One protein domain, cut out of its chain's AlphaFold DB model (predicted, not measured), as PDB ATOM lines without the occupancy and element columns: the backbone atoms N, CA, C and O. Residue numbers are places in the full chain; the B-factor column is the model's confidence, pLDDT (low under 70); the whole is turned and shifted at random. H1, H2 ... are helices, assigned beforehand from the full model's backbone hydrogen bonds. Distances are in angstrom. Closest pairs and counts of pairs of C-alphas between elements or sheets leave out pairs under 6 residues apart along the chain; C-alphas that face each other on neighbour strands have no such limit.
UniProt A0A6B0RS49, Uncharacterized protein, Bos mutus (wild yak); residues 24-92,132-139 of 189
ATOM      1  N   CYS A  24     184.758 224.466 177.330       71.25
ATOM      2  CA  CYS A  24     183.651 224.419 176.379       71.25
ATOM      3  C   CYS A  24     183.881 225.432 175.240       71.25
ATOM      4  O   CYS A  24     184.201 226.595 175.512       71.25
ATOM      5  N   PRO A  25     183.666 225.053 173.967       69.06
ATOM      6  CA  PRO A  25     183.874 225.957 172.833       69.06
ATOM      7  C   PRO A  25     182.965 227.194 172.903       69.06
ATOM      8  O   PRO A  25     183.357 228.281 172.492       69.06
ATOM      9  N   THR A  26     181.780 227.067 173.502       75.75
ATOM     10  CA  THR A  26     180.866 228.187 173.780       75.75
ATOM     11  C   THR A  26     181.463 229.203 174.753       75.75
ATOM     12  O   THR A  26     181.367 230.406 174.524       75.75
ATOM     13  N   PHE A  27     182.158 228.739 175.791       78.50
ATOM     14  CA  PHE A  27     182.832 229.603 176.758       78.50
ATOM     15  C   PHE A  27     184.008 230.365 176.133       78.50
ATOM     16  O   PHE A  27     184.239 231.531 176.447       78.50
ATOM     17  N   ALA A  28     184.725 229.744 175.194       76.31
ATOM     18  CA  ALA A  28     185.773 230.418 174.429       76.31
ATOM     19  C   ALA A  28     185.234 231.585 173.593       76.31
ATOM     20  O   ALA A  28     185.832 232.666 173.555       76.31
ATOM     21  N   VAL A  29     184.096 231.364 172.930       81.19
ATOM     22  CA  VAL A  29     183.411 232.400 172.154       81.19
ATOM     23  C   VAL A  29     182.949 233.518 173.082       81.19
ATOM     24  O   VAL A  29     183.252 234.675 172.813       81.19
ATOM     25  N   ASP A  30     182.345 233.191 174.224       84.06
ATOM     26  CA  ASP A  30     181.899 234.183 175.209       84.06
ATOM     27  C   ASP A  30     183.027 235.040 175.776       84.06
ATOM     28  O   ASP A  30     182.860 236.243 175.965       84.06
ATOM     29  N   LEU A  31     184.181 234.435 176.062       84.25
ATOM     30  CA  LEU A  31     185.355 235.176 176.512       84.25
ATOM     31  C   LEU A  31     185.872 236.099 175.409       84.25
ATOM     32  O   LEU A  31     186.272 237.228 175.678       84.25
ATOM     33  N   THR A  32     185.825 235.650 174.157       82.75
ATOM     34  CA  THR A  32     186.196 236.493 173.018       82.75
ATOM     35  C   THR A  32     185.219 237.667 172.878       82.75
ATOM     36  O   THR A  32     185.649 238.814 172.769       82.75
ATOM     37  N   GLU A  33     183.911 237.423 172.972       86.94
ATOM     38  CA  GLU A  33     182.898 238.484 173.006       86.94
ATOM     39  C   GLU A  33     183.151 239.453 174.172       86.94
ATOM     40  O   GLU A  33     183.127 240.665 173.983       86.94
ATOM     41  N   PHE A  34     183.487 238.947 175.358       88.75
ATOM     42  CA  PHE A  34     183.774 239.768 176.535       88.75
ATOM     43  C   PHE A  34     184.917 240.770 176.308       88.75
ATOM     44  O   PHE A  34     184.782 241.937 176.682       88.75
ATOM     45  N   PHE A  35     186.012 240.352 175.660       87.69
ATOM     46  CA  PHE A  35     187.182 241.213 175.439       87.69
ATOM     47  C   PHE A  35     187.037 242.207 174.278       87.69
ATOM     48  O   PHE A  35     187.647 243.282 174.336       87.69
ATOM     49  N   TYR A  36     186.282 241.856 173.227       84.88
ATOM     50  CA  TYR A  36     186.234 242.634 171.979       84.88
ATOM     51  C   TYR A  36     184.896 243.318 171.702       84.88
ATOM     52  O   TYR A  36     184.881 244.321 170.988       84.88
ATOM     53  N   PHE A  37     183.772 242.807 172.212       89.00
ATOM     54  CA  PHE A  37     182.481 243.427 171.920       89.00
ATOM     55  C   PHE A  37     182.294 244.693 172.756       89.00
ATOM     56  O   PHE A  37     182.682 244.719 173.923       89.00
ATOM     57  N   PRO A  38     181.660 245.741 172.207       88.38
ATOM     58  CA  PRO A  38     181.229 246.883 172.997       88.38
ATOM     59  C   PRO A  38     180.143 246.467 174.000       88.38
ATOM     60  O   PRO A  38     179.393 245.518 173.757       88.38
ATOM     61  N   ASP A  39     180.016 247.219 175.094       88.62
ATOM     62  CA  ASP A  39     179.080 246.962 176.201       88.62
ATOM     63  C   ASP A  39     177.662 246.597 175.752       88.62
ATOM     64  O   ASP A  39     177.069 245.651 176.269       88.62
ATOM     65  N   LEU A  40     177.123 247.311 174.761       88.19
ATOM     66  CA  LEU A  40     175.779 247.062 174.238       88.19
ATOM     67  C   LEU A  40     175.657 245.687 173.569       88.19
ATOM     68  O   LEU A  40     174.702 244.961 173.842       88.19
ATOM     69  N   LEU A  41     176.622 245.312 172.724       88.50
ATOM     70  CA  LEU A  41     176.599 244.026 172.019       88.50
ATOM     71  C   LEU A  41     176.858 242.866 172.977       88.50
ATOM     72  O   LEU A  41     176.197 241.838 172.875       88.50
ATOM     73  N   TYR A  42     177.758 243.046 173.943       89.88
ATOM     74  CA  TYR A  42     178.002 242.030 174.959       89.88
ATOM     75  C   TYR A  42     176.791 241.840 175.879       89.88
ATOM     76  O   TYR A  42     176.392 240.718 176.171       89.88
ATOM     77  N   ARG A  43     176.116 242.921 176.284       88.25
ATOM     78  CA  ARG A  43     174.885 242.819 177.079       88.25
ATOM     79  C   ARG A  43     173.773 242.081 176.329       88.25
ATOM     80  O   ARG A  43     173.038 241.314 176.947       88.25
ATOM     81  N   LEU A  44     173.663 242.283 175.014       88.19
ATOM     82  CA  LEU A  44     172.754 241.508 174.165       88.19
ATOM     83  C   LEU A  44     173.182 240.043 174.072       88.19
ATOM     84  O   LEU A  44     172.329 239.162 174.153       88.19
ATOM     85  N   SER A  45     174.482 239.760 173.965       86.88
ATOM     86  CA  SER A  45     174.965 238.380 173.935       86.88
ATOM     87  C   SER A  45     174.746 237.656 175.266       86.88
ATOM     88  O   SER A  45     174.479 236.460 175.260       86.88
ATOM     89  N   LEU A  46     174.710 238.364 176.401       87.00
ATOM     90  CA  LEU A  46     174.312 237.796 177.696       87.00
ATOM     91  C   LEU A  46     172.827 237.428 177.788       87.00
ATOM     92  O   LEU A  46     172.469 236.578 178.607       87.00
ATOM     93  N   ALA A  47     171.960 238.008 176.952       86.75
ATOM     94  CA  ALA A  47     170.531 237.697 176.965       86.75
ATOM     95  C   ALA A  47     170.251 236.222 176.630       86.75
ATOM     96  O   ALA A  47     169.259 235.670 177.104       86.75
ATOM     97  N   LYS A  48     171.160 235.553 175.900       86.44
ATOM     98  CA  LYS A  48     171.056 234.119 175.580       86.44
ATOM     99  C   LYS A  48     171.025 233.222 176.825       86.44
ATOM    100  O   LYS A  48     170.480 232.125 176.767       86.44
ATOM    101  N   TYR A  49     171.538 233.710 177.957       84.44
ATOM    102  CA  TYR A  49     171.619 232.963 179.213       84.44
ATOM    103  C   TYR A  49     170.431 233.163 180.158       84.44
ATOM    104  O   TYR A  49     170.378 232.492 181.184       84.44
ATOM    105  N   ASN A  50     169.484 234.061 179.847       85.75
ATOM    106  CA  ASN A  50     168.347 234.395 180.724       85.75
ATOM    107  C   ASN A  50     168.761 234.631 182.197       85.75
ATOM    108  O   ASN A  50     168.066 234.227 183.129       85.75
ATOM    109  N   ALA A  51     169.924 235.256 182.405       87.12
ATOM    110  CA  ALA A  51     170.507 235.457 183.726       87.12
ATOM    111  C   ALA A  51     169.743 236.523 184.535       87.12
ATOM    112  O   ALA A  51     169.193 237.463 183.947       87.12
ATOM    113  N   PRO A  52     169.733 236.428 185.880       88.88
ATOM    114  CA  PRO A  52     169.121 237.452 186.716       88.88
ATOM    115  C   PRO A  52     169.820 238.807 186.509       88.88
ATOM    116  O   PRO A  52     171.031 238.850 186.258       88.88
ATOM    117  N   PRO A  53     169.093 239.931 186.640       85.69
ATOM    118  CA  PRO A  53     169.633 241.260 186.346       85.69
ATOM    119  C   PRO A  53     170.838 241.620 187.229       85.69
ATOM    120  O   PRO A  53     171.734 242.324 186.770       85.69
ATOM    121  N   GLU A  54     170.895 241.093 188.455       86.50
ATOM    122  CA  GLU A  54     172.021 241.258 189.382       86.50
ATOM    123  C   GLU A  54     173.321 240.636 188.841       86.50
ATOM    124  O   GLU A  54     174.366 241.284 188.834       86.50
ATOM    125  N   ALA A  55     173.253 239.419 188.289       85.94
ATOM    126  CA  ALA A  55     174.415 238.745 187.710       85.94
ATOM    127  C   ALA A  55     174.889 239.427 186.418       85.94
ATOM    128  O   ALA A  55     176.089 239.509 186.153       85.94
ATOM    129  N   VAL A  56     173.954 239.956 185.621       87.88
ATOM    130  CA  VAL A  56     174.290 240.734 184.421       87.88
ATOM    131  C   VAL A  56     174.993 242.034 184.806       87.88
ATOM    132  O   VAL A  56     176.004 242.367 184.194       87.88
ATOM    133  N   ALA A  57     174.508 242.745 185.828       86.94
ATOM    134  CA  ALA A  57     175.133 243.978 186.305       86.94
ATOM    135  C   ALA A  57     176.569 243.737 186.794       86.94
ATOM    136  O   ALA A  57     177.485 244.417 186.334       86.94
ATOM    137  N   ALA A  58     176.782 242.708 187.620       89.50
ATOM    138  CA  ALA A  58     178.114 242.339 188.095       89.50
ATOM    139  C   ALA A  58     179.061 241.971 186.938       89.50
ATOM    140  O   ALA A  58     180.207 242.416 186.885       89.50
ATOM    141  N   LYS A  59     178.582 241.204 185.948       88.94
ATOM    142  CA  LYS A  59     179.404 240.829 184.786       88.94
ATOM    143  C   LYS A  59     179.753 242.033 183.906       88.94
ATOM    144  O   LYS A  59     180.849 242.086 183.347       88.94
ATOM    145  N   MET A  60     178.841 242.998 183.787       91.31
ATOM    146  CA  MET A  60     179.078 244.252 183.069       91.31
ATOM    147  C   MET A  60     180.083 245.155 183.792       91.31
ATOM    148  O   MET A  60     180.902 245.782 183.130       91.31
ATOM    149  N   GLU A  61     180.094 245.178 185.125       89.94
ATOM    150  CA  GLU A  61     181.093 245.926 185.902       89.94
ATOM    151  C   GLU A  61     182.514 245.385 185.661       89.94
ATOM    152  O   GLU A  61     183.443 246.137 185.357       89.94
ATOM    153  N   VAL A  62     182.675 244.057 185.682       89.25
ATOM    154  CA  VAL A  62     183.964 243.407 185.382       89.25
ATOM    155  C   VAL A  62     184.387 243.653 183.933       89.25
ATOM    156  O   VAL A  62     185.574 243.876 183.660       89.25
ATOM    157  N   LYS A  63     183.429 243.678 182.998       89.38
ATOM    158  CA  LYS A  63     183.693 244.063 181.609       89.38
ATOM    159  C   LYS A  63     184.232 245.486 181.519       89.38
ATOM    160  O   LYS A  63     185.287 245.680 180.930       89.38
ATOM    161  N   GLN A  64     183.573 246.450 182.152       89.38
ATOM    162  CA  GLN A  64     183.988 247.854 182.120       89.38
ATOM    163  C   GLN A  64     185.385 248.064 182.704       89.38
ATOM    164  O   GLN A  64     186.153 248.879 182.192       89.38
ATOM    165  N   CYS A  65     185.747 247.308 183.742       87.25
ATOM    166  CA  CYS A  65     187.108 247.311 184.274       87.25
ATOM    167  C   CYS A  65     188.111 246.740 183.257       87.25
ATOM    168  O   CYS A  65     189.140 247.355 182.973       87.25
ATOM    169  N   THR A  66     187.774 245.609 182.636       85.56
ATOM    170  CA  THR A  66     188.597 244.981 181.590       85.56
ATOM    171  C   THR A  66     188.732 245.881 180.357       85.56
ATOM    172  O   THR A  66     189.783 245.927 179.713       85.56
ATOM    173  N   ASP A  67     187.700 246.673 180.067       86.94
ATOM    174  CA  ASP A  67     187.658 247.619 178.961       86.94
ATOM    175  C   ASP A  67     188.531 248.867 179.173       86.94
ATOM    176  O   ASP A  67     188.740 249.650 178.245       86.94
ATOM    177  N   ARG A  68     189.130 249.033 180.355       87.00
ATOM    178  CA  ARG A  68     190.178 250.039 180.588       87.00
ATOM    179  C   ARG A  68     191.568 249.538 180.209       87.00
ATOM    180  O   ARG A  68     192.490 250.340 180.075       87.00
ATOM    181  N   PHE A  69     191.746 248.232 179.998       83.44
ATOM    182  CA  PHE A  69     193.035 247.704 179.567       83.44
ATOM    183  C   PHE A  69     193.353 248.095 178.129       83.44
ATOM    184  O   PHE A  69     192.476 248.126 177.258       83.44
ATOM    185  N   SER A  70     194.644 248.329 177.876       84.19
ATOM    186  CA  SER A  70     195.154 248.600 176.537       84.19
ATOM    187  C   SER A  70     194.839 247.440 175.590       84.19
ATOM    188  O   SER A  70     194.853 246.267 175.975       84.19
ATOM    189  N   VAL A  71     194.600 247.763 174.318       80.44
ATOM    190  CA  VAL A  71     194.302 246.771 173.269       80.44
ATOM    191  C   VAL A  71     195.397 245.700 173.193       80.44
ATOM    192  O   VAL A  71     195.104 244.516 173.040       80.44
ATOM    193  N   LYS A  72     196.662 246.096 173.394       81.69
ATOM    194  CA  LYS A  72     197.811 245.182 173.422       81.69
ATOM    195  C   LYS A  72     197.692 244.135 174.534       81.69
ATOM    196  O   LYS A  72     197.946 242.962 174.279       81.69
ATOM    197  N   ASN A  73     197.269 244.530 175.735       82.12
ATOM    198  CA  ASN A  73     197.111 243.600 176.854       82.12
ATOM    199  C   ASN A  73     195.976 242.605 176.594       82.12
ATOM    200  O   ASN A  73     196.158 241.406 176.793       82.12
ATOM    201  N   ARG A  74     194.839 243.073 176.064       82.12
ATOM    202  CA  ARG A  74     193.718 242.188 175.702       82.12
ATOM    203  C   ARG A  74     194.091 241.190 174.615       82.12
ATOM    204  O   ARG A  74     193.701 240.027 174.695       82.12
ATOM    205  N   LEU A  75     194.886 241.622 173.635       82.38
ATOM    206  CA  LEU A  75     195.391 240.753 172.577       82.38
ATOM    207  C   LEU A  75     196.272 239.634 173.151       82.38
ATOM    208  O   LEU A  75     196.083 238.471 172.807       82.38
ATOM    209  N   ILE A  76     197.191 239.970 174.065       83.69
ATOM    210  CA  ILE A  76     198.057 238.987 174.737       83.69
ATOM    211  C   ILE A  76     197.209 237.962 175.500       83.69
ATOM    212  O   ILE A  76     197.391 236.762 175.311       83.69
ATOM    213  N   ILE A  77     196.242 238.424 176.296       83.38
ATOM    214  CA  ILE A  77     195.342 237.558 177.071       83.38
ATOM    215  C   ILE A  77     194.541 236.629 176.150       83.38
ATOM    216  O   ILE A  77     194.479 235.423 176.379       83.38
ATOM    217  N   THR A  78     193.976 237.170 175.069       80.38
ATOM    218  CA  THR A  78     193.203 236.382 174.098       80.38
ATOM    219  C   THR A  78     194.075 235.334 173.406       80.38
ATOM    220  O   THR A  78     193.628 234.215 173.171       80.38
ATOM    221  N   ASN A  79     195.321 235.671 173.071       78.94
ATOM    222  CA  ASN A  79     196.240 234.738 172.422       78.94
ATOM    223  C   ASN A  79     196.618 233.578 173.346       78.94
ATOM    224  O   ASN A  79     196.641 232.432 172.901       78.94
ATOM    225  N   VAL A  80     196.847 233.857 174.632       80.31
ATOM    226  CA  VAL A  80     197.068 232.809 175.638       80.31
ATOM    227  C   VAL A  80     195.829 231.922 175.763       80.31
ATOM    228  O   VAL A  80     195.952 230.701 175.754       80.31
ATOM    229  N   LEU A  81     194.631 232.511 175.794       75.06
ATOM    230  CA  LEU A  81     193.382 231.754 175.846       75.06
ATOM    231  C   LEU A  81     193.218 230.828 174.628       75.06
ATOM    232  O   LEU A  81     192.920 229.648 174.795       75.06
ATOM    233  N   LYS A  82     193.471 231.329 173.410       73.56
ATOM    234  CA  LYS A  82     193.442 230.526 172.173       73.56
ATOM    235  C   LYS A  82     194.425 229.356 172.219       73.56
ATOM    236  O   LYS A  82     194.069 228.257 171.802       73.56
ATOM    237  N   LEU A  83     195.629 229.582 172.746       70.44
ATOM    238  CA  LEU A  83     196.629 228.530 172.914       70.44
ATOM    239  C   LEU A  83     196.132 227.446 173.885       70.44
ATOM    240  O   LEU A  83     196.163 226.265 173.548       70.44
ATOM    241  N   LEU A  84     195.587 227.837 175.041       67.12
ATOM    242  CA  LEU A  84     195.026 226.902 176.029       67.12
ATOM    243  C   LEU A  84     193.861 226.071 175.464       67.12
ATOM    244  O   LEU A  84     193.766 224.872 175.723       67.12
ATOM    245  N   LEU A  85     193.006 226.681 174.644       66.25
ATOM    246  CA  LEU A  85     191.915 225.995 173.943       66.25
ATOM    247  C   LEU A  85     192.418 224.994 172.901       66.25
ATOM    248  O   LEU A  85     191.903 223.880 172.818       66.25
ATOM    249  N   SER A  86     193.447 225.365 172.134       59.25
ATOM    250  CA  SER A  86     194.036 224.471 171.132       59.25
ATOM    251  C   SER A  86     194.688 223.235 171.760       59.25
ATOM    252  O   SER A  86     194.547 222.138 171.229       59.25
ATOM    253  N   CYS A  87     195.312 223.382 172.932       51.12
ATOM    254  CA  CYS A  87     195.964 222.275 173.630       51.12
ATOM    255  C   CYS A  87     194.974 221.319 174.319       51.12
ATOM    256  O   CYS A  87     195.285 220.146 174.485       51.12
ATOM    257  N   THR A  88     193.793 221.796 174.722       51.72
ATOM    258  CA  THR A  88     192.817 220.998 175.494       51.72
ATOM    259  C   THR A  88     191.777 220.279 174.630       51.72
ATOM    260  O   THR A  88     191.191 219.298 175.080       51.72
ATOM    261  N   CYS A  89     191.565 220.706 173.379       47.69
ATOM    262  CA  CYS A  89     190.567 220.098 172.484       47.69
ATOM    263  C   CYS A  89     191.102 218.946 171.613       47.69
ATOM    264  O   CYS A  89     190.308 218.206 171.034       47.69
ATOM    265  N   GLN A  90     192.421 218.768 171.491       39.72
ATOM    266  CA  GLN A  90     192.991 217.813 170.531       39.72
ATOM    267  C   GLN A  90     192.980 216.349 171.019       39.72
ATOM    268  O   GLN A  90     193.050 215.435 170.200       39.72
ATOM    269  N   GLU A  91     192.837 216.092 172.324       39.47
ATOM    270  CA  GLU A  91     192.991 214.733 172.874       39.47
ATOM    271  C   GLU A  91     191.719 213.865 172.903       39.47
ATOM    272  O   GLU A  91     191.825 212.652 173.089       39.47
ATOM    273  N   TRP A  92     190.519 214.413 172.685       42.81
ATOM    274  CA  TRP A  92     189.273 213.684 173.002       42.81
ATOM    275  C   TRP A  92     188.360 213.359 171.815       42.81
ATOM    276  O   TRP A  92     187.318 212.737 172.000       42.81
ATOM    277  N   LEU A 132     197.036 240.912 187.014       42.47
ATOM    278  CA  LEU A 132     196.797 239.897 188.049       42.47
ATOM    279  C   LEU A 132     195.409 240.046 188.692       42.47
ATOM    280  O   LEU A 132     194.770 239.038 188.991       42.47
ATOM    281  N   ASP A 133     194.896 241.274 188.807       43.34
ATOM    282  CA  ASP A 133     193.542 241.537 189.309       43.34
ATOM    283  C   ASP A 133     192.458 240.971 188.387       43.34
ATOM    284  O   ASP A 133     191.411 240.541 188.859       43.34
ATOM    285  N   MET A 134     192.716 240.867 187.081       45.41
ATOM    286  CA  MET A 134     191.774 240.274 186.128       45.41
ATOM    287  C   MET A 134     191.539 238.778 186.386       45.41
ATOM    288  O   MET A 134     190.399 238.318 186.338       45.41
ATOM    289  N   PHE A 135     192.597 238.014 186.686       41.72
ATOM    290  CA  PHE A 135     192.470 236.590 187.014       41.72
ATOM    291  C   PHE A 135     191.735 236.383 188.340       41.72
ATOM    292  O   PHE A 135     190.916 235.472 188.456       41.72
ATOM    293  N   LEU A 136     191.973 237.262 189.316       43.47
ATOM    294  CA  LEU A 136     191.255 237.246 190.587       43.47
ATOM    295  C   LEU A 136     189.782 237.639 190.415       43.47
ATOM    296  O   LEU A 136     188.928 237.012 191.030       43.47
ATOM    297  N   LEU A 137     189.457 238.603 189.550       46.06
ATOM    298  CA  LEU A 137     188.073 238.979 189.237       46.06
ATOM    299  C   LEU A 137     187.316 237.859 188.506       46.06
ATOM    300  O   LEU A 137     186.159 237.606 188.829       46.06
ATOM    301  N   LEU A 138     187.972 237.146 187.585       46.94
ATOM    302  CA  LEU A 138     187.409 235.959 186.928       46.94
ATOM    303  C   LEU A 138     187.195 234.792 187.909       46.94
ATOM    304  O   LEU A 138     186.215 234.066 187.773       46.94
ATOM    305  N   GLY A 139     188.081 234.623 188.897       36.72
ATOM    306  CA  GLY A 139     187.995 233.558 189.906       36.72
ATOM    307  C   GLY A 139     187.121 233.868 191.131       36.72
ATOM    308  O   GLY A 139     186.745 232.942 191.842       36.72
TER     309      GLY A 139
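AT A GLANCE: This is residues 24 to 92 and 132 to 139 of the 189 residues of an uncharacterized protein of Bos mutus (wild yak) (UniProt A0A6B0RS49). H2, H1 and H4 lie side by side in a loose row, H1 in the middle. H3 packs on H2 over one face, with short H5 near it. The printed part has 77 residues with five named helices: all helix, compact, radius of gyration of the C-alphas 13.2 A, spans 38 by 29 by 22 A.

IN THESE COORDINATES: H1, residues 25 to 36, begins at C-alpha (183.874, 225.957, 172.833). H2 is residues 39 to 49, H3 53 to 66, H4 71 to 89, 26.9 A long, and H5 132 to 139, ending at C-alpha (187.995, 233.558, 189.906).

HOW THE PARTS SIT: H1 touches H4, opposite ways at a shallow tilt of 5 degrees, closest C-alphas Phe 35 and Arg 74, 6.6 A. H2 and H3, a hairpin, touch at a steep tilt of 41 degrees. In H2, 5 of 7 O i to N i+4 pairs are within hydrogen-bond range; in the other helices every pair is.

THE WHOLE: Residues 93 to 131 are not printed; C-alphas 92 and 132 are 31.1 A apart. pLDDT is under 70 at residues 25, 84 to 92 and 132 to 139.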